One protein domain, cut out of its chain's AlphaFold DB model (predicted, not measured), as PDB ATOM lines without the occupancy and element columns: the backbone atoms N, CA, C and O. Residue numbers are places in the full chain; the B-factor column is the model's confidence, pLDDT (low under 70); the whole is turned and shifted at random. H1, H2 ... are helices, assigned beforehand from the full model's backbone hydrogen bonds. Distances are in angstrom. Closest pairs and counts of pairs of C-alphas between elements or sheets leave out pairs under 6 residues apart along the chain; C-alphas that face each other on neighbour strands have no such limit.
ATOM      1  N   ASN A   4      49.760 -21.388  -4.479       56.41
ATOM      2  CA  ASN A   4      49.094 -22.393  -3.643       56.41
ATOM      3  C   ASN A   4      47.741 -22.860  -4.221       56.41
ATOM      4  O   ASN A   4      47.377 -24.021  -4.096       56.41
ATOM      5  N   LEU A   5      47.004 -21.974  -4.907       51.25
ATOM      6  CA  LEU A   5      45.671 -22.300  -5.429       51.25
ATOM      7  C   LEU A   5      45.738 -23.234  -6.641       51.25
ATOM      8  O   LEU A   5      44.951 -24.166  -6.718       51.25
ATOM      9  N   LEU A   6      46.681 -23.006  -7.566       52.59
ATOM     10  CA  LEU A   6      46.846 -23.863  -8.743       52.59
ATOM     11  C   LEU A   6      47.249 -25.284  -8.352       52.59
ATOM     12  O   LEU A   6      46.675 -26.234  -8.866       52.59
ATOM     13  N   LYS A   7      48.208 -25.412  -7.431       56.56
ATOM     14  CA  LYS A   7      48.635 -26.714  -6.928       56.56
ATOM     15  C   LYS A   7      47.480 -27.421  -6.212       56.56
ATOM     16  O   LYS A   7      47.130 -28.529  -6.578       56.56
ATOM     17  N   LYS A   8      46.772 -26.718  -5.321       55.56
ATOM     18  CA  LYS A   8      45.569 -27.245  -4.662       55.56
ATOM     19  C   LYS A   8      44.480 -27.692  -5.658       55.56
ATOM     20  O   LYS A   8      43.894 -28.749  -5.490       55.56
ATOM     21  N   LEU A   9      44.241 -26.923  -6.724       55.47
ATOM     22  CA  LEU A   9      43.307 -27.271  -7.806       55.47
ATOM     23  C   LEU A   9      43.690 -28.562  -8.546       55.47
ATOM     24  O   LEU A   9      42.799 -29.249  -9.042       55.47
ATOM     25  N   GLN A  10      44.992 -28.839  -8.662       59.06
ATOM     26  CA  GLN A  10      45.548 -30.020  -9.326       59.06
ATOM     27  C   GLN A  10      45.588 -31.246  -8.405       59.06
ATOM     28  O   GLN A  10      45.352 -32.352  -8.881       59.06
ATOM     29  N   ASP A  11      45.828 -31.036  -7.110       60.16
ATOM     30  CA  ASP A  11      45.933 -32.099  -6.107       60.16
ATOM     31  C   ASP A  11      44.544 -32.611  -5.662       60.16
ATOM     32  O   ASP A  11      44.374 -33.796  -5.393       60.16
ATOM     33  N   GLU A  12      43.512 -31.761  -5.641       63.62
ATOM     34  CA  GLU A  12      42.153 -32.146  -5.207       63.62
ATOM     35  C   GLU A  12      41.482 -33.260  -6.050       63.62
ATOM     36  O   GLU A  12      40.869 -34.152  -5.463       63.62
ATOM     37  N   PRO A  13      41.576 -33.291  -7.398       63.41
ATOM     38  CA  PRO A  13      41.134 -34.446  -8.186       63.41
ATOM     39  C   PRO A  13      41.813 -35.748  -7.765       63.41
ATOM     40  O   PRO A  13      41.167 -36.794  -7.739       63.41
ATOM     41  N   GLN A  14      43.102 -35.679  -7.422       60.06
ATOM     42  CA  GLN A  14      43.876 -36.835  -6.976       60.06
ATOM     43  C   GLN A  14      43.471 -37.265  -5.571       60.06
ATOM     44  O   GLN A  14      43.400 -38.458  -5.298       60.06
ATOM     45  N   GLU A  15      43.123 -36.321  -4.698       64.12
ATOM     46  CA  GLU A  15      42.531 -36.613  -3.395       64.12
ATOM     47  C   GLU A  15      41.184 -37.338  -3.553       64.12
ATOM     48  O   GLU A  15      40.982 -38.390  -2.953       64.12
ATOM     49  N   ILE A  16      40.294 -36.851  -4.425       67.69
ATOM     50  CA  ILE A  16      38.998 -37.493  -4.720       67.69
ATOM     51  C   ILE A  16      39.190 -38.905  -5.283       67.69
ATOM     52  O   ILE A  16      38.516 -39.836  -4.845       67.69
ATOM     53  N   LEU A  17      40.115 -39.079  -6.231       63.00
ATOM     54  CA  LEU A  17      40.453 -40.388  -6.789       63.00
ATOM     55  C   LEU A  17      41.050 -41.317  -5.732       63.00
ATOM     56  O   LEU A  17      40.662 -42.476  -5.665       63.00
ATOM     57  N   SER A  18      41.941 -40.818  -4.879       54.06
ATOM     58  CA  SER A  18      42.556 -41.606  -3.807       54.06
ATOM     59  C   SER A  18      41.512 -42.076  -2.797       54.06
ATOM     60  O   SER A  18      41.478 -43.254  -2.455       54.06
ATOM     61  N   ILE A  19      40.600 -41.189  -2.384       60.12
ATOM     62  CA  ILE A  19      39.464 -41.540  -1.521       60.12
ATOM     63  C   ILE A  19      38.584 -42.600  -2.203       60.12
ATOM     64  O   ILE A  19      38.154 -43.538  -1.534       60.12
ATOM     65  N   LYS A  20      38.350 -42.488  -3.521       65.75
ATOM     66  CA  LYS A  20      37.598 -43.488  -4.299       65.75
ATOM     67  C   LYS A  20      38.298 -44.849  -4.313       65.75
ATOM     68  O   LYS A  20      37.674 -45.848  -3.982       65.75
ATOM     69  N   TYR A  21      39.572 -44.898  -4.703       66.69
ATOM     70  CA  TYR A  21      40.329 -46.146  -4.864       66.69
ATOM     71  C   TYR A  21      40.591 -46.863  -3.541       66.69
ATOM     72  O   TYR A  21      40.703 -48.083  -3.522       66.69
ATOM     73  N   MET A  22      40.672 -46.115  -2.441       61.50
ATOM     74  CA  MET A  22      40.749 -46.675  -1.094       61.50
ATOM     75  C   MET A  22      39.367 -47.049  -0.522       61.50
ATOM     76  O   MET A  22      39.289 -47.435   0.640       61.50
ATOM     77  N   GLU A  23      38.289 -46.898  -1.306       74.81
ATOM     78  CA  GLU A  23      36.892 -47.155  -0.917       74.81
ATOM     79  C   GLU A  23      36.460 -46.411   0.362       74.81
ATOM     80  O   GLU A  23      35.575 -46.838   1.101       74.81
ATOM     81  N   LEU A  24      37.076 -45.254   0.625       71.31
ATOM     82  CA  LEU A  24      36.847 -44.465   1.840       71.31
ATOM     83  C   LEU A  24      35.571 -43.611   1.766       71.31
ATOM     84  O   LEU A  24      35.176 -43.021   2.771       71.31
ATOM     85  N   ALA A  25      34.950 -43.503   0.589       80.44
ATOM     86  CA  ALA A  25      33.698 -42.785   0.375       80.44
ATOM     87  C   ALA A  25      32.913 -43.366  -0.811       80.44
ATOM     88  O   ALA A  25      33.497 -43.848  -1.782       80.44
ATOM     89  N   SER A  26      31.584 -43.252  -0.769       87.00
ATOM     90  CA  SER A  26      30.715 -43.637  -1.896       87.00
ATOM     91  C   SER A  26      30.847 -42.671  -3.082       87.00
ATOM     92  O   SER A  26      31.148 -41.488  -2.896       87.00
ATOM     93  N   ASN A  27      30.521 -43.114  -4.306       86.44
ATOM     94  CA  ASN A  27      30.509 -42.225  -5.480       86.44
ATOM     95  C   ASN A  27      29.575 -41.022  -5.282       86.44
ATOM     96  O   ASN A  27      29.883 -39.909  -5.711       86.44
ATOM     97  N   ARG A  28      28.456 -41.221  -4.577       88.19
ATOM     98  CA  ARG A  28      27.522 -40.152  -4.206       88.19
ATOM     99  C   ARG A  28      28.184 -39.095  -3.319       88.19
ATOM    100  O   ARG A  28      28.051 -37.903  -3.581       88.19
ATOM    101  N   GLU A  29      28.925 -39.522  -2.301       87.31
ATOM    102  CA  GLU A  29      29.657 -38.612  -1.417       87.31
ATOM    103  C   GLU A  29      30.765 -37.859  -2.170       87.31
ATOM    104  O   GLU A  29      30.955 -36.659  -1.965       87.31
ATOM    105  N   LEU A  30      31.459 -38.525  -3.095       87.06
ATOM    106  CA  LEU A  30      32.481 -37.897  -3.935       87.06
ATOM    107  C   LEU A  30      31.885 -36.853  -4.890       87.06
ATOM    108  O   LEU A  30      32.433 -35.758  -5.016       87.06
ATOM    109  N   LEU A  31      30.734 -37.136  -5.505       89.94
ATOM    110  CA  LEU A  31      29.995 -36.175  -6.333       89.94
ATOM    111  C   LEU A  31      29.495 -34.972  -5.521       89.94
ATOM    112  O   LEU A  31      29.512 -33.837  -6.014       89.94
ATOM    113  N   TYR A  32      29.092 -35.192  -4.269       89.31
ATOM    114  CA  TYR A  32      28.746 -34.111  -3.351       89.31
ATOM    115  C   TYR A  32      29.956 -33.229  -3.001       89.31
ATOM    116  O   TYR A  32      29.887 -31.999  -3.099       89.31
ATOM    117  N   LYS A  33      31.096 -33.839  -2.655       87.50
ATOM    118  CA  LYS A  33      32.353 -33.109  -2.414       87.50
ATOM    119  C   LYS A  33      32.758 -32.301  -3.649       87.50
ATOM    120  O   LYS A  33      33.027 -31.104  -3.540       87.50
ATOM    121  N   ALA A  34      32.713 -32.925  -4.826       87.44
ATOM    122  CA  ALA A  34      33.017 -32.290  -6.102       87.44
ATOM    123  C   ALA A  34      32.141 -31.058  -6.369       87.44
ATOM    124  O   ALA A  34      32.649 -29.957  -6.580       87.44
ATOM    125  N   SER A  35      30.820 -31.212  -6.307       89.62
ATOM    126  CA  SER A  35      29.890 -30.102  -6.543       89.62
ATOM    127  C   SER A  35      30.070 -28.958  -5.547       89.62
ATOM    128  O   SER A  35      30.098 -27.800  -5.958       89.62
ATOM    129  N   THR A  36      30.289 -29.261  -4.267       89.12
ATOM    130  CA  THR A  36      30.539 -28.249  -3.229       89.12
ATOM    131  C   THR A  36      31.806 -27.442  -3.518       89.12
ATOM    132  O   THR A  36      31.805 -26.212  -3.429       89.12
ATOM    133  N   ILE A  37      32.892 -28.108  -3.915       86.44
ATOM    134  CA  ILE A  37      34.134 -27.438  -4.319       86.44
ATOM    135  C   ILE A  37      33.885 -26.528  -5.529       86.44
ATOM    136  O   ILE A  37      34.294 -25.362  -5.533       86.44
ATOM    137  N   HIS A  38      33.204 -27.037  -6.559       87.81
ATOM    138  CA  HIS A  38      32.977 -26.279  -7.787       87.81
ATOM    139  C   HIS A  38      32.002 -25.110  -7.602       87.81
ATOM    140  O   HIS A  38      32.240 -24.068  -8.210       87.81
ATOM    141  N   LEU A  39      30.992 -25.213  -6.733       90.62
ATOM    142  CA  LEU A  39      30.112 -24.090  -6.374       90.62
ATOM    143  C   LEU A  39      30.876 -22.973  -5.663       90.62
ATOM    144  O   LEU A  39      30.787 -21.814  -6.067       90.62
ATOM    145  N   ASN A  40      31.696 -23.312  -4.663       86.50
ATOM    146  CA  ASN A  40      32.533 -22.329  -3.967       86.50
ATOM    147  C   ASN A  40      33.462 -21.582  -4.937       86.50
ATOM    148  O   ASN A  40      33.650 -20.367  -4.842       86.50
ATOM    149  N   ARG A  41      34.038 -22.295  -5.908       83.94
ATOM    150  CA  ARG A  41      34.891 -21.690  -6.941       83.94
ATOM    151  C   ARG A  41      34.103 -20.845  -7.923       83.94
ATOM    152  O   ARG A  41      34.566 -19.768  -8.290       83.94
ATOM    153  N   LEU A  42      32.917 -21.300  -8.316       87.12
ATOM    154  CA  LEU A  42      32.023 -20.530  -9.167       87.12
ATOM    155  C   LEU A  42      31.684 -19.189  -8.508       87.12
ATOM    156  O   LEU A  42      31.864 -18.160  -9.152       87.12
ATOM    157  N   ILE A  43      31.325 -19.178  -7.219       88.12
ATOM    158  CA  ILE A  43      31.112 -17.948  -6.437       88.12
ATOM    159  C   ILE A  43      32.340 -17.034  -6.506       88.12
ATOM    160  O   ILE A  43      32.220 -15.856  -6.836       88.12
ATOM    161  N   GLN A  44      33.542 -17.561  -6.252       83.75
ATOM    162  CA  GLN A  44      34.773 -16.765  -6.312       83.75
ATOM    163  C   GLN A  44      35.026 -16.176  -7.705       83.75
ATOM    164  O   GLN A  44      35.455 -15.025  -7.827       83.75
ATOM    165  N   CYS A  45      34.785 -16.954  -8.761       81.88
ATOM    166  CA  CYS A  45      34.895 -16.490 -10.137       81.88
ATOM    167  C   CYS A  45      33.877 -15.388 -10.419       81.88
ATOM    168  O   CYS A  45      34.262 -14.327 -10.908       81.88
ATOM    169  N   LEU A  46      32.610 -15.604 -10.075       84.31
ATOM    170  CA  LEU A  46      31.529 -14.656 -10.307       84.31
ATOM    171  C   LEU A  46      31.718 -13.362  -9.518       84.31
ATOM    172  O   LEU A  46      31.570 -12.298 -10.108       84.31
ATOM    173  N   ASN A  47      32.152 -13.417  -8.259       81.62
ATOM    174  CA  ASN A  47      32.459 -12.230  -7.455       81.62
ATOM    175  C   ASN A  47      33.538 -11.340  -8.088       81.62
ATOM    176  O   ASN A  47      33.462 -10.119  -8.016       81.62
ATOM    177  N   LYS A  48      34.515 -11.925  -8.793       81.19
ATOM    178  CA  LYS A  48      35.511 -11.145  -9.551       81.19
ATOM    179  C   LYS A  48      34.927 -10.474 -10.800       81.19
ATOM    180  O   LYS A  48      35.544  -9.551 -11.323       81.19
ATOM    181  N   GLN A  49      33.794 -10.959 -11.309       75.94
ATOM    182  CA  GLN A  49      33.145 -10.468 -12.532       75.94
ATOM    183  C   GLN A  49      31.875  -9.648 -12.270       75.94
ATOM    184  O   GLN A  49      31.410  -8.941 -13.160       75.94
ATOM    185  N   SER A  50      31.302  -9.731 -11.070       72.56
ATOM    186  CA  SER A  50      29.985  -9.186 -10.739       72.56
ATOM    187  C   SER A  50      29.984  -7.679 -10.498       72.56
ATOM    188  O   SER A  50      28.901  -7.107 -10.379       72.56
ATOM    189  N   ASN A  51      31.152  -7.017 -10.477       70.06
ATOM    190  CA  ASN A  51      31.306  -5.602 -10.115       70.06
ATOM    191  C   ASN A  51      30.278  -4.669 -10.788       70.06
ATOM    192  O   ASN A  51      29.799  -3.750 -10.126       70.06
ATOM    193  N   ASN A  52      29.837  -4.975 -12.016       67.12
ATOM    194  CA  ASN A  52      28.894  -4.149 -12.781       67.12
ATOM    195  C   ASN A  52      27.552  -4.825 -13.142       67.12
ATOM    196  O   ASN A  52      26.765  -4.235 -13.870       67.12
ATOM    197  N   SER A  53      27.263  -6.048 -12.677       85.50
ATOM    198  CA  SER A  53      26.064  -6.798 -13.099       85.50
ATOM    199  C   SER A  53      25.186  -7.164 -11.904       85.50
ATOM    200  O   SER A  53      25.478  -8.142 -11.221       85.50
ATOM    201  N   ALA A  54      24.081  -6.436 -11.697       85.88
ATOM    202  CA  ALA A  54      23.120  -6.686 -10.611       85.88
ATOM    203  C   ALA A  54      22.629  -8.147 -10.587       85.88
ATOM    204  O   ALA A  54      22.806  -8.835  -9.588       85.88
ATOM    205  N   CYS A  55      22.199  -8.668 -11.739       87.44
ATOM    206  CA  CYS A  55      21.782 -10.068 -11.902       87.44
ATOM    207  C   CYS A  55      22.863 -11.092 -11.485       87.44
ATOM    208  O   CYS A  55      22.556 -12.114 -10.884       87.44
ATOM    209  N   LEU A  56      24.154 -10.818 -11.729       87.56
ATOM    210  CA  LEU A  56      25.215 -11.744 -11.302       87.56
ATOM    211  C   LEU A  56      25.448 -11.683  -9.791       87.56
ATOM    212  O   LEU A  56      25.832 -12.691  -9.209       87.56
ATOM    213  N   LYS A  57      25.237 -10.522  -9.160       89.62
ATOM    214  CA  LYS A  57      25.310 -10.397  -7.699       89.62
ATOM    215  C   LYS A  57      24.175 -11.173  -7.035       89.62
ATOM    216  O   LYS A  57      24.428 -11.860  -6.053       89.62
ATOM    217  N   GLU A  58      22.972 -11.112  -7.601       89.56
ATOM    218  CA  GLU A  58      21.816 -11.886  -7.130       89.56
ATOM    219  C   GLU A  58      22.069 -13.392  -7.240       89.56
ATOM    220  O   GLU A  58      21.927 -14.102  -6.249       89.56
ATOM    221  N   TYR A  59      22.560 -13.878  -8.386       91.88
ATOM    222  CA  TYR A  59      22.904 -15.296  -8.527       91.88
ATOM    223  C   TYR A  59      24.024 -15.742  -7.589       91.88
ATOM    224  O   TYR A  59      23.979 -16.859  -7.089       91.88
ATOM    225  N   VAL A  60      25.023 -14.898  -7.319       91.75
ATOM    226  CA  VAL A  60      26.057 -15.237  -6.330       91.75
ATOM    227  C   VAL A  60      25.463 -15.362  -4.934       91.75
ATOM    228  O   VAL A  60      25.718 -16.365  -4.273       91.75
ATOM    229  N   ALA A  61      24.678 -14.372  -4.504       90.12
ATOM    230  CA  ALA A  61      24.044 -14.388  -3.191       90.12
ATOM    231  C   ALA A  61      23.158 -15.628  -3.015       90.12
ATOM    232  O   ALA A  61      23.113 -16.207  -1.929       90.12
ATOM    233  N   GLU A  62      22.505 -16.059  -4.094       89.88
ATOM    234  CA  GLU A  62      21.671 -17.249  -4.079       89.88
ATOM    235  C   GLU A  62      22.479 -18.549  -4.056       89.88
ATOM    236  O   GLU A  62      22.231 -19.423  -3.235       89.88
ATOM    237  N   ILE A  63      23.541 -18.665  -4.848       91.62
ATOM    238  CA  ILE A  63      24.420 -19.840  -4.769       91.62
ATOM    239  C   ILE A  63      25.072 -19.954  -3.373       91.62
ATOM    240  O   ILE A  63      25.242 -21.052  -2.837       91.62
ATOM    241  N   GLU A  64      25.424 -18.825  -2.750       91.56
ATOM    242  CA  GLU A  64      25.910 -18.777  -1.364       91.56
ATOM    243  C   GLU A  64      24.839 -19.195  -0.346       91.56
ATOM    244  O   GLU A  64      25.181 -19.742   0.706       91.56
ATOM    245  N   SER A  65      23.558 -18.941  -0.628       89.56
ATOM    246  CA  SER A  65      22.437 -19.357   0.218       89.56
ATOM    247  C   SER A  65      22.280 -20.881   0.200       89.56
ATOM    248  O   SER A  65      22.126 -21.480   1.268       89.56
ATOM    249  N   TRP A  66      22.454 -21.515  -0.969       89.94
ATOM    250  CA  TRP A  66      22.439 -22.973  -1.114       89.94
ATOM    251  C   TRP A  66      23.473 -23.605  -0.190       89.94
ATOM    252  O   TRP A  66      23.120 -24.401   0.672       89.94
ATOM    253  N   LEU A  67      24.738 -23.183  -0.293       88.44
ATOM    254  CA  LEU A  67      25.866 -23.766   0.447       88.44
ATOM    255  C   LEU A  67      25.748 -23.698   1.979       88.44
ATOM    256  O   LEU A  67      26.477 -24.409   2.671       88.44
ATOM    257  N   LYS A  68      24.864 -22.854   2.526       87.38
ATOM    258  CA  LYS A  68      24.603 -22.782   3.974       87.38
ATOM    259  C   LYS A  68      23.721 -23.923   4.471       87.38
ATOM    260  O   LYS A  68      23.725 -24.204   5.668       87.38
ATOM    261  N   GLN A  69      22.965 -24.564   3.581       83.50
ATOM    262  CA  GLN A  69      22.096 -25.673   3.941       83.50
ATOM    263  C   GLN A  69      22.880 -26.979   4.013       83.50
ATOM    264  O   GLN A  69      23.711 -27.291   3.154       83.50
ATOM    265  N   LYS A  70      22.566 -27.787   5.029       76.38
ATOM    266  CA  LYS A  70      22.962 -29.192   5.023       76.38
ATOM    267  C   LYS A  70      22.261 -29.861   3.844       76.38
ATOM    268  O   LYS A  70      21.070 -29.658   3.638       76.38
ATOM    269  N   ASP A  71      23.019 -30.621   3.070       76.44
ATOM    270  CA  ASP A  71      22.528 -31.278   1.866       76.44
ATOM    271  C   ASP A  71      21.958 -30.300   0.829       76.44
ATOM    272  O   ASP A  71      20.899 -30.524   0.246       76.44
ATOM    273  N   TRP A  72      22.681 -29.196   0.594       81.81
ATOM    274  CA  TRP A  72      22.249 -28.074  -0.247       81.81
ATOM    275  C   TRP A  72      21.697 -28.475  -1.620       81.81
ATOM    276  O   TRP A  72      20.826 -27.792  -2.160       81.81
ATOM    277  N   TRP A  73      22.149 -29.601  -2.176       78.00
ATOM    278  CA  TRP A  73      21.654 -30.109  -3.449       78.00
ATOM    279  C   TRP A  73      20.170 -30.498  -3.388       78.00
ATOM    280  O   TRP A  73      19.498 -30.393  -4.403       78.00
ATOM    281  N   LEU A  74      19.630 -30.888  -2.231       77.56
ATOM    282  CA  LEU A  74      18.197 -31.165  -2.041       77.56
ATOM    283  C   LEU A  74      17.384 -29.900  -1.741       77.56
ATOM    284  O   LEU A  74      16.181 -29.867  -1.989       77.56
ATOM    285  N   ALA A  75      18.025 -28.872  -1.184       77.75
ATOM    286  CA  ALA A  75      17.347 -27.670  -0.705       77.75
ATOM    287  C   ALA A  75      17.262 -26.547  -1.753       77.75
ATOM    288  O   ALA A  75      16.387 -25.694  -1.638       77.75
ATOM    289  N   ARG A  76      18.132 -26.551  -2.772       82.19
ATOM    290  CA  ARG A  76      18.313 -25.455  -3.748       82.19
ATOM    291  C   ARG A  76      17.009 -24.858  -4.301       82.19
ATOM    292  O   ARG A  76      16.808 -23.653  -4.209       82.19
ATOM    293  N   ASP A  77      16.086 -25.684  -4.796       84.12
ATOM    294  CA  ASP A  77      14.864 -25.184  -5.441       84.12
ATOM    295  C   ASP A  77      13.812 -24.740  -4.429       84.12
ATOM    296  O   ASP A  77      12.983 -23.881  -4.727       84.12
ATOM    297  N   ASN A  78      13.838 -25.301  -3.217       84.75
ATOM    298  CA  ASN A  78      12.983 -24.826  -2.136       84.75
ATOM    299  C   ASN A  78      13.424 -23.434  -1.677       84.75
ATOM    300  O   ASN A  78      12.564 -22.590  -1.453       84.75
ATOM    301  N   ILE A  79      14.732 -23.163  -1.638       84.62
ATOM    302  CA  ILE A  79      15.259 -21.831  -1.314       84.62
ATOM    303  C   ILE A  79      14.800 -20.800  -2.356       84.62
ATOM    304  O   ILE A  79      14.282 -19.746  -1.988       84.62
ATOM    305  N   ILE A  80      14.885 -21.132  -3.650       86.12
ATOM    306  CA  ILE A  80      14.399 -20.259  -4.732       86.12
ATOM    307  C   ILE A  80      12.891 -20.018  -4.608       86.12
ATOM    308  O   ILE A  80      12.430 -18.884  -4.743       86.12
ATOM    309  N   LYS A  81      12.100 -21.060  -4.317       87.38
ATOM    310  CA  LYS A  81      10.650 -20.923  -4.096       87.38
ATOM    311  C   LYS A  81      10.336 -20.014  -2.909       87.38
ATOM    312  O   LYS A  81       9.467 -19.157  -3.026       87.38
ATOM    313  N   GLU A  82      11.023 -20.190  -1.784       86.06
ATOM    314  CA  GLU A  82      10.857 -19.345  -0.596       86.06
ATOM    315  C   GLU A  82      11.204 -17.884  -0.891       86.06
ATOM    316  O   GLU A  82      10.458 -16.989  -0.499       86.06
ATOM    317  N   LEU A  83      12.278 -17.637  -1.643       85.75
ATOM    318  CA  LEU A  83      12.657 -16.291  -2.073       85.75
ATOM    319  C   LEU A  83      11.644 -15.666  -3.027       85.75
ATOM    320  O   LEU A  83      11.340 -14.488  -2.895       85.75
ATOM    321  N   ASN A  84      11.091 -16.441  -3.955       88.12
ATOM    322  CA  ASN A  84      10.077 -15.949  -4.884       88.12
ATOM    323  C   ASN A  84       8.726 -15.664  -4.205       88.12
ATOM    324  O   ASN A  84       7.922 -14.916  -4.755       88.12
ATOM    325  N   ASN A  85       8.479 -16.220  -3.014       88.88
ATOM    326  CA  ASN A  85       7.328 -15.858  -2.181       88.88
ATOM    327  C   ASN A  85       7.532 -14.517  -1.445       88.88
ATOM    328  O   ASN A  85       6.565 -13.935  -0.947       88.88
ATOM    329  N   ASP A  86       8.769 -14.018  -1.366       84.25
ATOM    330  CA  ASP A  86       9.090 -12.686  -0.860       84.25
ATOM    331  C   ASP A  86       8.915 -11.643  -1.979       84.25
ATOM    332  O   ASP A  86       9.801 -11.404  -2.799       84.25
ATOM    333  N   ASN A  87       7.761 -10.968  -1.981       80.88
ATOM    334  CA  ASN A  87       7.388  -9.960  -2.983       80.88
ATOM    335  C   ASN A  87       8.290  -8.706  -3.004       80.88
ATOM    336  O   ASN A  87       8.032  -7.779  -3.773       80.88
ATOM    337  N   THR A  88       9.316  -8.626  -2.148       82.62
ATOM    338  CA  THR A  88      10.260  -7.500  -2.117       82.62
ATOM    339  C   THR A  88      11.441  -7.662  -3.074       82.62
ATOM    340  O   THR A  88      12.188  -6.702  -3.280       82.62
ATOM    341  N   LYS A  89      11.618  -8.846  -3.675       76.81
ATOM    342  CA  LYS A  89      12.747  -9.169  -4.557       76.81
ATOM    343  C   LYS A  89      12.290  -9.556  -5.967       76.81
ATOM    344  O   LYS A  89      11.151  -9.982  -6.152       76.81
ATOM    345  N   PRO A  90      13.165  -9.420  -6.981       82.69
ATOM    346  CA  PRO A  90      12.906  -9.971  -8.304       82.69
ATOM    347  C   PRO A  90      12.744 -11.490  -8.243       82.69
ATOM    348  O   PRO A  90      13.453 -12.161  -7.494       82.69
ATOM    349  N   LEU A  91      11.854 -12.022  -9.082       87.50
ATOM    350  CA  LEU A  91      11.704 -13.464  -9.242       87.50
ATOM    351  C   LEU A  91      12.991 -14.066  -9.815       87.50
ATOM    352  O   LEU A  91      13.482 -13.626 -10.858       87.50
ATOM    353  N   LEU A  92      13.503 -15.092  -9.144       86.94
ATOM    354  CA  LEU A  92      14.641 -15.879  -9.590       86.94
ATOM    355  C   LEU A  92      14.175 -17.135 -10.348       86.94
ATOM    356  O   LEU A  92      13.195 -17.768  -9.942       86.94
ATOM    357  N   PRO A  93      14.865 -17.505 -11.443       90.94
ATOM    358  CA  PRO A  93      14.617 -18.751 -12.167       90.94
ATOM    359  C   PRO A  93      15.148 -19.965 -11.382       90.94
ATOM    360  O   PRO A  93      15.778 -19.788 -10.339       90.94
ATOM    361  N   SER A  94      14.908 -21.192 -11.861       90.19
ATOM    362  CA  SER A  94      15.343 -22.417 -11.160       90.19
ATOM    363  C   SER A  94      16.868 -22.508 -11.019       90.19
ATOM    364  O   SER A  94      17.619 -21.846 -11.745       90.19
ATOM    365  N   ALA A  95      17.361 -23.367 -10.118       89.62
ATOM    366  CA  ALA A  95      18.800 -23.527  -9.920       89.62
ATOM    367  C   ALA A  95      19.511 -23.966 -11.219       89.62
ATOM    368  O   ALA A  95      20.607 -23.492 -11.536       89.62
ATOM    369  N   GLU A  96      18.871 -24.831 -12.010       88.81
ATOM    370  CA  GLU A  96      19.356 -25.293 -13.313       88.81
ATOM    371  C   GLU A  96      19.402 -24.157 -14.331       88.81
ATOM    372  O   GLU A  96      20.378 -24.043 -15.077       88.81
ATOM    373  N   GLU A  97      18.371 -23.314 -14.364       89.75
ATOM    374  CA  GLU A  97      18.287 -22.167 -15.264       89.75
ATOM    375  C   GLU A  97      19.351 -21.115 -14.929       89.75
ATOM    376  O   GLU A  97      20.007 -20.597 -15.837       89.75
ATOM    377  N   ILE A  98      19.596 -20.858 -13.637       91.81
ATOM    378  CA  ILE A  98      20.690 -19.996 -13.167       91.81
ATOM    379  C   ILE A  98      22.036 -20.525 -13.683       91.81
ATOM    380  O   ILE A  98      22.807 -19.784 -14.304       91.81
ATOM    381  N   LEU A  99      22.324 -21.815 -13.475       91.25
ATOM    382  CA  LEU A  99      23.581 -22.432 -13.913       91.25
ATOM    383  C   LEU A  99      23.724 -22.443 -15.438       91.25
ATOM    384  O   LEU A  99      24.812 -22.175 -15.953       91.25
ATOM    385  N   PHE A 100      22.638 -22.715 -16.162       88.00
ATOM    386  CA  PHE A 100      22.612 -22.686 -17.622       88.00
ATOM    387  C   PHE A 100      22.886 -21.280 -18.162       88.00
ATOM    388  O   PHE A 100      23.728 -21.106 -19.047       88.00
ATOM    389  N   TYR A 101      22.239 -20.262 -17.590       90.12
ATOM    390  CA  TYR A 101      22.473 -18.869 -17.952       90.12
ATOM    391  C   TYR A 101      23.935 -18.472 -17.724       90.12
ATOM    392  O   TYR A 101      24.570 -17.914 -18.622       90.12
ATOM    393  N   ILE A 102      24.496 -18.779 -16.548       89.62
ATOM    394  CA  ILE A 102      25.893 -18.458 -16.224       89.62
ATOM    395  C   ILE A 102      26.843 -19.169 -17.196       89.62
ATOM    396  O   ILE A 102      27.751 -18.533 -17.735       89.62
ATOM    397  N   GLY A 103      26.620 -20.458 -17.460       84.12
ATOM    398  CA  GLY A 103      27.437 -21.240 -18.387       84.12
ATOM    399  C   GLY A 103      27.456 -20.645 -19.794       84.12
ATOM    400  O   GLY A 103      28.531 -20.429 -20.357       84.12
ATOM    401  N   ASN A 104      26.284 -20.290 -20.331       83.44
ATOM    402  CA  ASN A 104      26.169 -19.681 -21.657       83.44
ATOM    403  C   ASN A 104      26.797 -18.295 -21.721       83.44
ATOM    404  O   ASN A 104      27.547 -18.013 -22.658       83.44
ATOM    405  N   LYS A 105      26.554 -17.455 -20.708       86.00
ATOM    406  CA  LYS A 105      27.109 -16.098 -20.625       86.00
ATOM    407  C   LYS A 105      28.633 -16.085 -20.737       86.00
ATOM    408  O   LYS A 105      29.191 -15.158 -21.310       86.00
ATOM    409  N   PHE A 106      29.300 -17.111 -20.210       80.75
ATOM    410  CA  PHE A 106      30.759 -17.202 -20.185       80.75
ATOM    411  C   PHE A 106      31.354 -18.234 -21.152       80.75
ATOM    412  O   PHE A 106      32.577 -18.376 -21.188       80.75
ATOM    413  N   SER A 107      30.534 -18.915 -21.956       75.00
ATOM    414  CA  SER A 107      30.955 -19.989 -22.872       75.00
ATOM    415  C   SER A 107      32.087 -19.575 -23.823       75.00
ATOM    416  O   SER A 107      33.063 -20.308 -23.971       75.00
ATOM    417  N   ASN A 108      32.005 -18.367 -24.389       65.44
ATOM    418  CA  ASN A 108      32.967 -17.856 -25.374       65.44
ATOM    419  C   ASN A 108      34.090 -17.000 -24.768       65.44
ATOM    420  O   ASN A 108      35.101 -16.752 -25.419       65.44
ATOM    421  N   GLU A 109      33.932 -16.536 -23.527       65.25
ATOM    422  CA  GLU A 109      34.861 -15.583 -22.909       65.25
ATOM    423  C   GLU A 109      35.714 -16.210 -21.801       65.25
ATOM    424  O   GLU A 109      36.846 -15.784 -21.563       65.25
ATOM    425  N   LYS A 110      35.167 -17.193 -21.070       68.88
ATOM    426  CA  LYS A 110      35.777 -17.777 -19.863       68.88
ATOM    427  C   LYS A 110      35.424 -19.251 -19.743       68.88
ATOM    428  O   LYS A 110      34.622 -19.647 -18.895       68.88
ATOM    429  N   VAL A 111      36.121 -20.061 -20.538       67.19
ATOM    430  CA  VAL A 111      35.968 -21.524 -20.594       67.19
ATOM    431  C   VAL A 111      35.894 -22.145 -19.192       67.19
ATOM    432  O   VAL A 111      34.963 -22.886 -18.911       67.19
ATOM    433  N   HIS A 112      36.765 -21.761 -18.256       70.00
ATOM    434  CA  HIS A 112      36.750 -22.311 -16.895       70.00
ATOM    435  C   HIS A 112      35.438 -22.080 -16.115       70.00
ATOM    436  O   HIS A 112      35.005 -22.981 -15.400       70.00
ATOM    437  N   ILE A 113      34.771 -20.923 -16.265       78.75
ATOM    438  CA  ILE A 113      33.475 -20.652 -15.608       78.75
ATOM    439  C   ILE A 113      32.401 -21.573 -16.184       78.75
ATOM    440  O   ILE A 113      31.678 -22.210 -15.423       78.75
ATOM    441  N   SER A 114      32.355 -21.707 -17.513       81.12
ATOM    442  CA  SER A 114      31.413 -22.622 -18.172       81.12
ATOM    443  C   SER A 114      31.625 -24.085 -17.749       81.12
ATOM    444  O   SER A 114      30.672 -24.849 -17.598       81.12
ATOM    445  N   LYS A 115      32.875 -24.474 -17.469       83.44
ATOM    446  CA  LYS A 115      33.219 -25.819 -16.992       83.44
ATOM    447  C   LYS A 115      32.853 -26.032 -15.527       83.44
ATOM    448  O   LYS A 115      32.400 -27.120 -15.188       83.44
ATOM    449  N   HIS A 116      32.959 -25.006 -14.675       87.19
ATOM    450  CA  HIS A 116      32.393 -25.064 -13.324       87.19
ATOM    451  C   HIS A 116      30.888 -25.329 -13.371       87.19
ATOM    452  O   HIS A 116      30.430 -26.267 -12.728       87.19
ATOM    453  N   THR A 117      30.132 -24.553 -14.154       89.56
ATOM    454  CA  THR A 117      28.677 -24.740 -14.259       89.56
ATOM    455  C   THR A 117      28.303 -26.110 -14.813       89.56
ATOM    456  O   THR A 117      27.345 -26.708 -14.336       89.56
ATOM    457  N   GLU A 118      29.072 -26.649 -15.760       86.19
ATOM    458  CA  GLU A 118      28.804 -27.974 -16.326       86.19
ATOM    459  C   GLU A 118      29.056 -29.109 -15.324       86.19
ATOM    460  O   GLU A 118      28.208 -29.982 -15.160       86.19
ATOM    461  N   ILE A 119      30.175 -29.067 -14.592       88.56
ATOM    462  CA  ILE A 119      30.459 -30.034 -13.518       88.56
ATOM    463  C   ILE A 119      29.349 -30.014 -12.465       88.56
ATOM    464  O   ILE A 119      28.872 -31.065 -12.044       88.56
ATOM    465  N   ILE A 120      28.914 -28.818 -12.065       92.06
ATOM    466  CA  ILE A 120      27.845 -28.645 -11.081       92.06
ATOM    467  C   ILE A 120      26.544 -29.273 -11.598       92.06
ATOM    468  O   ILE A 120      25.934 -30.053 -10.874       92.06
ATOM    469  N   ARG A 121      26.156 -29.017 -12.856       88.44
ATOM    470  CA  ARG A 121      24.956 -29.617 -13.469       88.44
ATOM    471  C   ARG A 121      25.027 -31.143 -13.509       88.44
ATOM    472  O   ARG A 121      24.058 -31.795 -13.134       88.44
ATOM    473  N   LEU A 122      26.164 -31.720 -13.905       87.19
ATOM    474  CA  LEU A 122      26.367 -33.176 -13.893       87.19
ATOM    475  C   LEU A 122      26.163 -33.762 -12.492       87.19
ATOM    476  O   LEU A 122      25.422 -34.731 -12.329       87.19
ATOM    477  N   CYS A 123      26.777 -33.149 -11.477       89.62
ATOM    478  CA  CYS A 123      26.585 -33.572 -10.097       89.62
ATOM    479  C   CYS A 123      25.128 -33.417  -9.648       89.62
ATOM    480  O   CYS A 123      24.625 -34.310  -8.977       89.62
ATOM    481  N   PHE A 124      24.439 -32.332 -10.015       87.38
ATOM    482  CA  PHE A 124      23.039 -32.108  -9.635       87.38
ATOM    483  C   PHE A 124      22.151 -33.242 -10.135       87.38
ATOM    484  O   PHE A 124      21.476 -33.883  -9.333       87.38
ATOM    485  N   PHE A 125      22.219 -33.546 -11.434       84.62
ATOM    486  CA  PHE A 125      21.403 -34.603 -12.033       84.62
ATOM    487  C   PHE A 125      21.671 -35.979 -11.413       84.62
ATOM    488  O   PHE A 125      20.741 -36.766 -11.215       84.62
ATOM    489  N   ALA A 126      22.928 -36.269 -11.067       86.31
ATOM    490  CA  ALA A 126      23.289 -37.519 -10.406       86.31
ATOM    491  C   ALA A 126      22.852 -37.584  -8.936       86.31
ATOM    492  O   ALA A 126      22.410 -38.632  -8.464       86.31
ATOM    493  N   LEU A 127      22.947 -36.475  -8.202       84.75
ATOM    494  CA  LEU A 127      22.589 -36.424  -6.788       84.75
ATOM    495  C   LEU A 127      21.073 -36.368  -6.568       84.75
ATOM    496  O   LEU A 127      20.583 -36.981  -5.625       84.75
ATOM    497  N   GLU A 128      20.309 -35.698  -7.425       81.75
ATOM    498  CA  GLU A 128      18.851 -35.583  -7.285       81.75
ATOM    499  C   GLU A 128      18.133 -36.933  -7.418       81.75
ATOM    500  O   GLU A 128      17.190 -37.238  -6.687       81.75
ATOM    501  N   ASN A 129      18.634 -37.800  -8.294       77.69
ATOM    502  CA  ASN A 129      18.058 -39.116  -8.507       77.69
ATOM    503  C   ASN A 129      18.512 -40.091  -7.407       77.69
ATOM    504  O   ASN A 129      19.520 -40.785  -7.553       77.69
ATOM    505  N   ASN A 130      17.743 -40.186  -6.315       64.31
ATOM    506  CA  ASN A 130      17.980 -41.130  -5.203       64.31
ATOM    507  C   ASN A 130      17.983 -42.614  -5.628       64.31
ATOM    508  O   ASN A 130      18.498 -43.455  -4.898       64.31
ATOM    509  N   HIS A 131      17.432 -42.934  -6.803       69.69
ATOM    510  CA  HIS A 131      17.436 -44.277  -7.398       69.69
ATOM    511  C   HIS A 131      18.516 -44.466  -8.470       69.69
ATOM    512  O   HIS A 131      18.473 -45.439  -9.225       69.69
ATOM    513  N   SER A 132      19.466 -43.533  -8.577       75.06
ATOM    514  CA  SER A 132      20.591 -43.676  -9.496       75.06
ATOM    515  C   SER A 132      21.332 -44.970  -9.203       75.06
ATOM    516  O   SER A 132      21.781 -45.197  -8.081       75.06
ATOM    517  N   LYS A 133      21.471 -45.814 -10.227       83.50
ATOM    518  CA  LYS A 133      22.333 -46.994 -10.154       83.50
ATOM    519  C   LYS A 133      23.769 -46.548  -9.886       83.50
ATOM    520  O   LYS A 133      24.201 -45.529 -10.427       83.50
ATOM    521  N   GLU A 134      24.513 -47.341  -9.123       83.31
ATOM    522  CA  GLU A 134      25.906 -47.036  -8.779       83.31
ATOM    523  C   GLU A 134      26.772 -46.800 -10.031       83.31
ATOM    524  O   GLU A 134      27.544 -45.848 -10.079       83.31
ATOM    525  N   GLU A 135      26.536 -47.561 -11.104       81.88
ATOM    526  CA  GLU A 135      27.184 -47.390 -12.415       81.88
ATOM    527  C   GLU A 135      26.985 -45.985 -13.017       81.88
ATOM    528  O   GLU A 135      27.882 -45.428 -13.655       81.88
ATOM    529  N   TYR A 136      25.810 -45.379 -12.815       84.44
ATOM    530  CA  TYR A 136      25.523 -44.026 -13.299       84.44
ATOM    531  C   TYR A 136      26.265 -42.968 -12.475       84.44
ATOM    532  O   TYR A 136      26.793 -42.004 -13.038       84.44
ATOM    533  N   LEU A 137      26.345 -43.160 -11.155       84.94
ATOM    534  CA  LEU A 137      27.119 -42.292 -10.267       84.94
ATOM    535  C   LEU A 137      28.611 -42.376 -10.595       84.94
ATOM    536  O   LEU A 137      29.272 -41.346 -10.710       84.94
ATOM    537  N   GLU A 138      29.121 -43.582 -10.836       82.75
ATOM    538  CA  GLU A 138      30.497 -43.809 -11.262       82.75
ATOM    539  C   GLU A 138      30.800 -43.144 -12.610       82.75
ATOM    540  O   GLU A 138      31.762 -42.380 -12.721       82.75
ATOM    541  N   SER A 139      29.962 -43.374 -13.625       81.75
ATOM    542  CA  SER A 139      30.130 -42.753 -14.945       81.75
ATOM    543  C   SER A 139      30.119 -41.225 -14.856       81.75
ATOM    544  O   SER A 139      30.919 -40.546 -15.505       81.75
ATOM    545  N   THR A 140      29.239 -40.667 -14.020       84.38
ATOM    546  CA  THR A 140      29.173 -39.220 -13.791       84.38
ATOM    547  C   THR A 140      30.427 -38.711 -13.091       84.38
ATOM    548  O   THR A 140      30.992 -37.703 -13.514       84.38
ATOM    549  N   LEU A 141      30.912 -39.417 -12.067       83.38
ATOM    550  CA  LEU A 141      32.122 -39.043 -11.341       83.38
ATOM    551  C   LEU A 141      33.351 -39.025 -12.259       83.38
ATOM    552  O   LEU A 141      34.131 -38.076 -12.214       83.38
ATOM    553  N   LEU A 142      33.492 -40.013 -13.147       76.56
ATOM    554  CA  LEU A 142      34.576 -40.040 -14.134       76.56
ATOM    555  C   LEU A 142      34.523 -38.830 -15.080       76.56
ATOM    556  O   LEU A 142      35.553 -38.206 -15.340       76.56
ATOM    557  N   LYS A 143      33.328 -38.435 -15.541       78.69
ATOM    558  CA  LYS A 143      33.151 -37.220 -16.358       78.69
ATOM    559  C   LYS A 143      33.525 -35.952 -15.592       78.69
ATOM    560  O   LYS A 143      34.189 -35.078 -16.145       78.69
ATOM    561  N   VAL A 144      33.123 -35.853 -14.325       82.62
ATOM    562  CA  VAL A 144      33.459 -34.717 -13.452       82.62
ATOM    563  C   VAL A 144      34.972 -34.585 -13.292       82.62
ATOM    564  O   VAL A 144      35.516 -33.499 -13.489       82.62
ATOM    565  N   ILE A 145      35.661 -35.692 -13.012       75.62
ATOM    566  CA  ILE A 145      37.121 -35.726 -12.862       75.62
ATOM    567  C   ILE A 145      37.813 -35.332 -14.173       75.62
ATOM    568  O   ILE A 145      38.732 -34.517 -14.152       75.62
ATOM    569  N   ALA A 146      37.328 -35.818 -15.318       72.31
ATOM    570  CA  ALA A 146      37.875 -35.466 -16.630       72.31
ATOM    571  C   ALA A 146      37.706 -33.972 -16.983       72.31
ATOM    572  O   ALA A 146      38.546 -33.386 -17.671       72.31
ATOM    573  N   LEU A 147      36.635 -33.326 -16.509       73.44
ATOM    574  CA  LEU A 147      36.384 -31.899 -16.737       73.44
ATOM    575  C   LEU A 147      37.144 -30.986 -15.766       73.44
ATOM    576  O   LEU A 147      37.376 -29.818 -16.084       73.44
ATOM    577  N   TRP A 148      37.553 -31.495 -14.604       76.25
ATOM    578  CA  TRP A 148      38.176 -30.713 -13.534       76.25
ATOM    579  C   TRP A 148      39.419 -29.914 -13.965       76.25
ATOM    580  O   TRP A 148      39.508 -28.728 -13.636       76.25
ATOM    581  N   PRO A 149      40.362 -30.455 -14.768       70.12
ATOM    582  CA  PRO A 149      41.513 -29.679 -15.236       70.12
ATOM    583  C   PRO A 149      41.123 -28.460 -16.084       70.12
ATOM    584  O   PRO A 149      41.874 -27.486 -16.147       70.12
ATOM    585  N   GLN A 150      39.950 -28.493 -16.724       70.94
ATOM    586  CA  GLN A 150      39.442 -27.414 -17.576       70.94
ATOM    587  C   GLN A 150      38.839 -26.258 -16.764       70.94
ATOM    588  O   GLN A 150      38.546 -25.203 -17.326       70.94
ATOM    589  N   THR A 151      38.670 -26.416 -15.447       72.31
ATOM    590  CA  THR A 151      38.204 -25.332 -14.569       72.31
ATOM    591  C   THR A 151      39.331 -24.443 -14.056       72.31
ATOM    592  O   THR A 151      39.100 -23.502 -13.299       72.31
ATOM    593  N   ILE A 152      40.571 -24.726 -14.446       65.75
ATOM    594  CA  ILE A 152      41.717 -23.902 -14.092       65.75
ATOM    595  C   ILE A 152      41.826 -22.758 -15.104       65.75
ATOM    596  O   ILE A 152      41.951 -22.975 -16.307       65.75
ATOM    597  N   ASP A 153      41.820 -21.518 -14.617       60.72
ATOM    598  CA  ASP A 153      42.015 -20.343 -15.465       60.72
ATOM    599  C   ASP A 153      43.399 -20.366 -16.152       60.72
ATOM    600  O   ASP A 153      44.444 -20.366 -15.489       60.72
ATOM    601  N   HIS A 154      43.408 -20.318 -17.489       54.62
ATOM    602  CA  HIS A 154      44.618 -20.249 -18.316       54.62
ATOM    603  C   HIS A 154      45.562 -19.119 -17.893       54.62
ATOM    604  O   HIS A 154      46.781 -19.302 -17.906       54.62
ATOM    605  N   LYS A 155      45.033 -17.969 -17.451       49.56
ATOM    606  CA  LYS A 155      45.858 -16.848 -16.976       49.56
ATOM    607  C   LYS A 155      46.547 -17.178 -15.651       49.56
ATOM    608  O   LYS A 155      47.670 -16.741 -15.413       49.56
TER     609      LYS A 155
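What this domain is: This is residues 4 to 155 of the 246 residues of an uncharacterized protein of Psychromonas sp. MB-3u-54 (UniProt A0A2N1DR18). Picture a slab of two helical layers packed face to face: H5, H6 and H7 lie side by side, running alternately opposite ways, and they cross over a second layer in which H2 lies between H1 and H3. H4 sets off at a steep angle to H3 in this second layer, across the ends of H5 and H6, and H1 joins the edge only loosely. The printed part has 152 residues, with seven named helices in the order H1 to H7 and no named strand; the class is all helix. It is compact, with a radius of gyration of the C-alphas of 15.6 A and spans of 50 by 40 by 24 A.

Where its parts are: Find C-alpha 4 at (49.094, -22.393, -3.643); from there H1, residues 4 to 21, runs 25.3 A, with a kink of 31 degrees near residue 11. H2, residues 27 to 52, runs 38.8 A, with a kink of 32 degrees near residue 46. Next come H3, residues 54 to 67, 20.5 A, and H4, residues 72 to 84, 17.8 A. H5, residues 95 to 106, begins at C-alpha 95 (18.800, -23.527, -9.920) and covers 17.0 A. H6, residues 111 to 128, covers 25.8 A, and H7, residues 134 to 151, covers 25.6 A to C-alpha 151 at (38.204, -25.332, -14.569).

How they stand to each other: Begin with H1, H2, H6 and H7, an up-and-down bundle, each helix running against the one before it. H1 and H2 form a hairpin and only just touch, with 3 pairs of C-alphas within 8 A, the closest Ile 16 and Leu 30 at 6.6 A. H2 and H6 touch at a steep tilt of 39 degrees, opposite ways; their closest C-alphas are Ser 35 and Ile 120, 5.2 A. H6 and H7 form a hairpin at a shallow tilt of 15 degrees, the closest C-alphas being His 112 and Thr 151, 4.1 A. H5 and H6 form another, closest at Gly 103 and Ser 114, 4.2 A. H4 touches H6 about perpendicular, at 80 degrees, with the C-alphas of Trp 73 and Phe 124 closest at 6.6 A. H3 touches H2, closest at the C-alphas of Ser 50 and Leu 56, 5.4 A. H1 and H6 are apart. Every O i to N i+4 pair is within hydrogen-bond range in H3, H5 and H6; the counts are 12 of 14 in H1, 20 of 22 in H2, 7 of 9 in H4 and 11 of 14 in H7.

The domain as a whole: The C-alphas of Met 22 and Thr 88 are the two farthest apart, at 49.7 A. The printed part has no cut and no long link; the link from H4 to H5, 10 residues, is short, and the others are tight. The mean pLDDT of the printed part is 79.6; look for values under 70 at residues 4 to 22, 52, 108 to 111, 130 to 131 and 152 to 155.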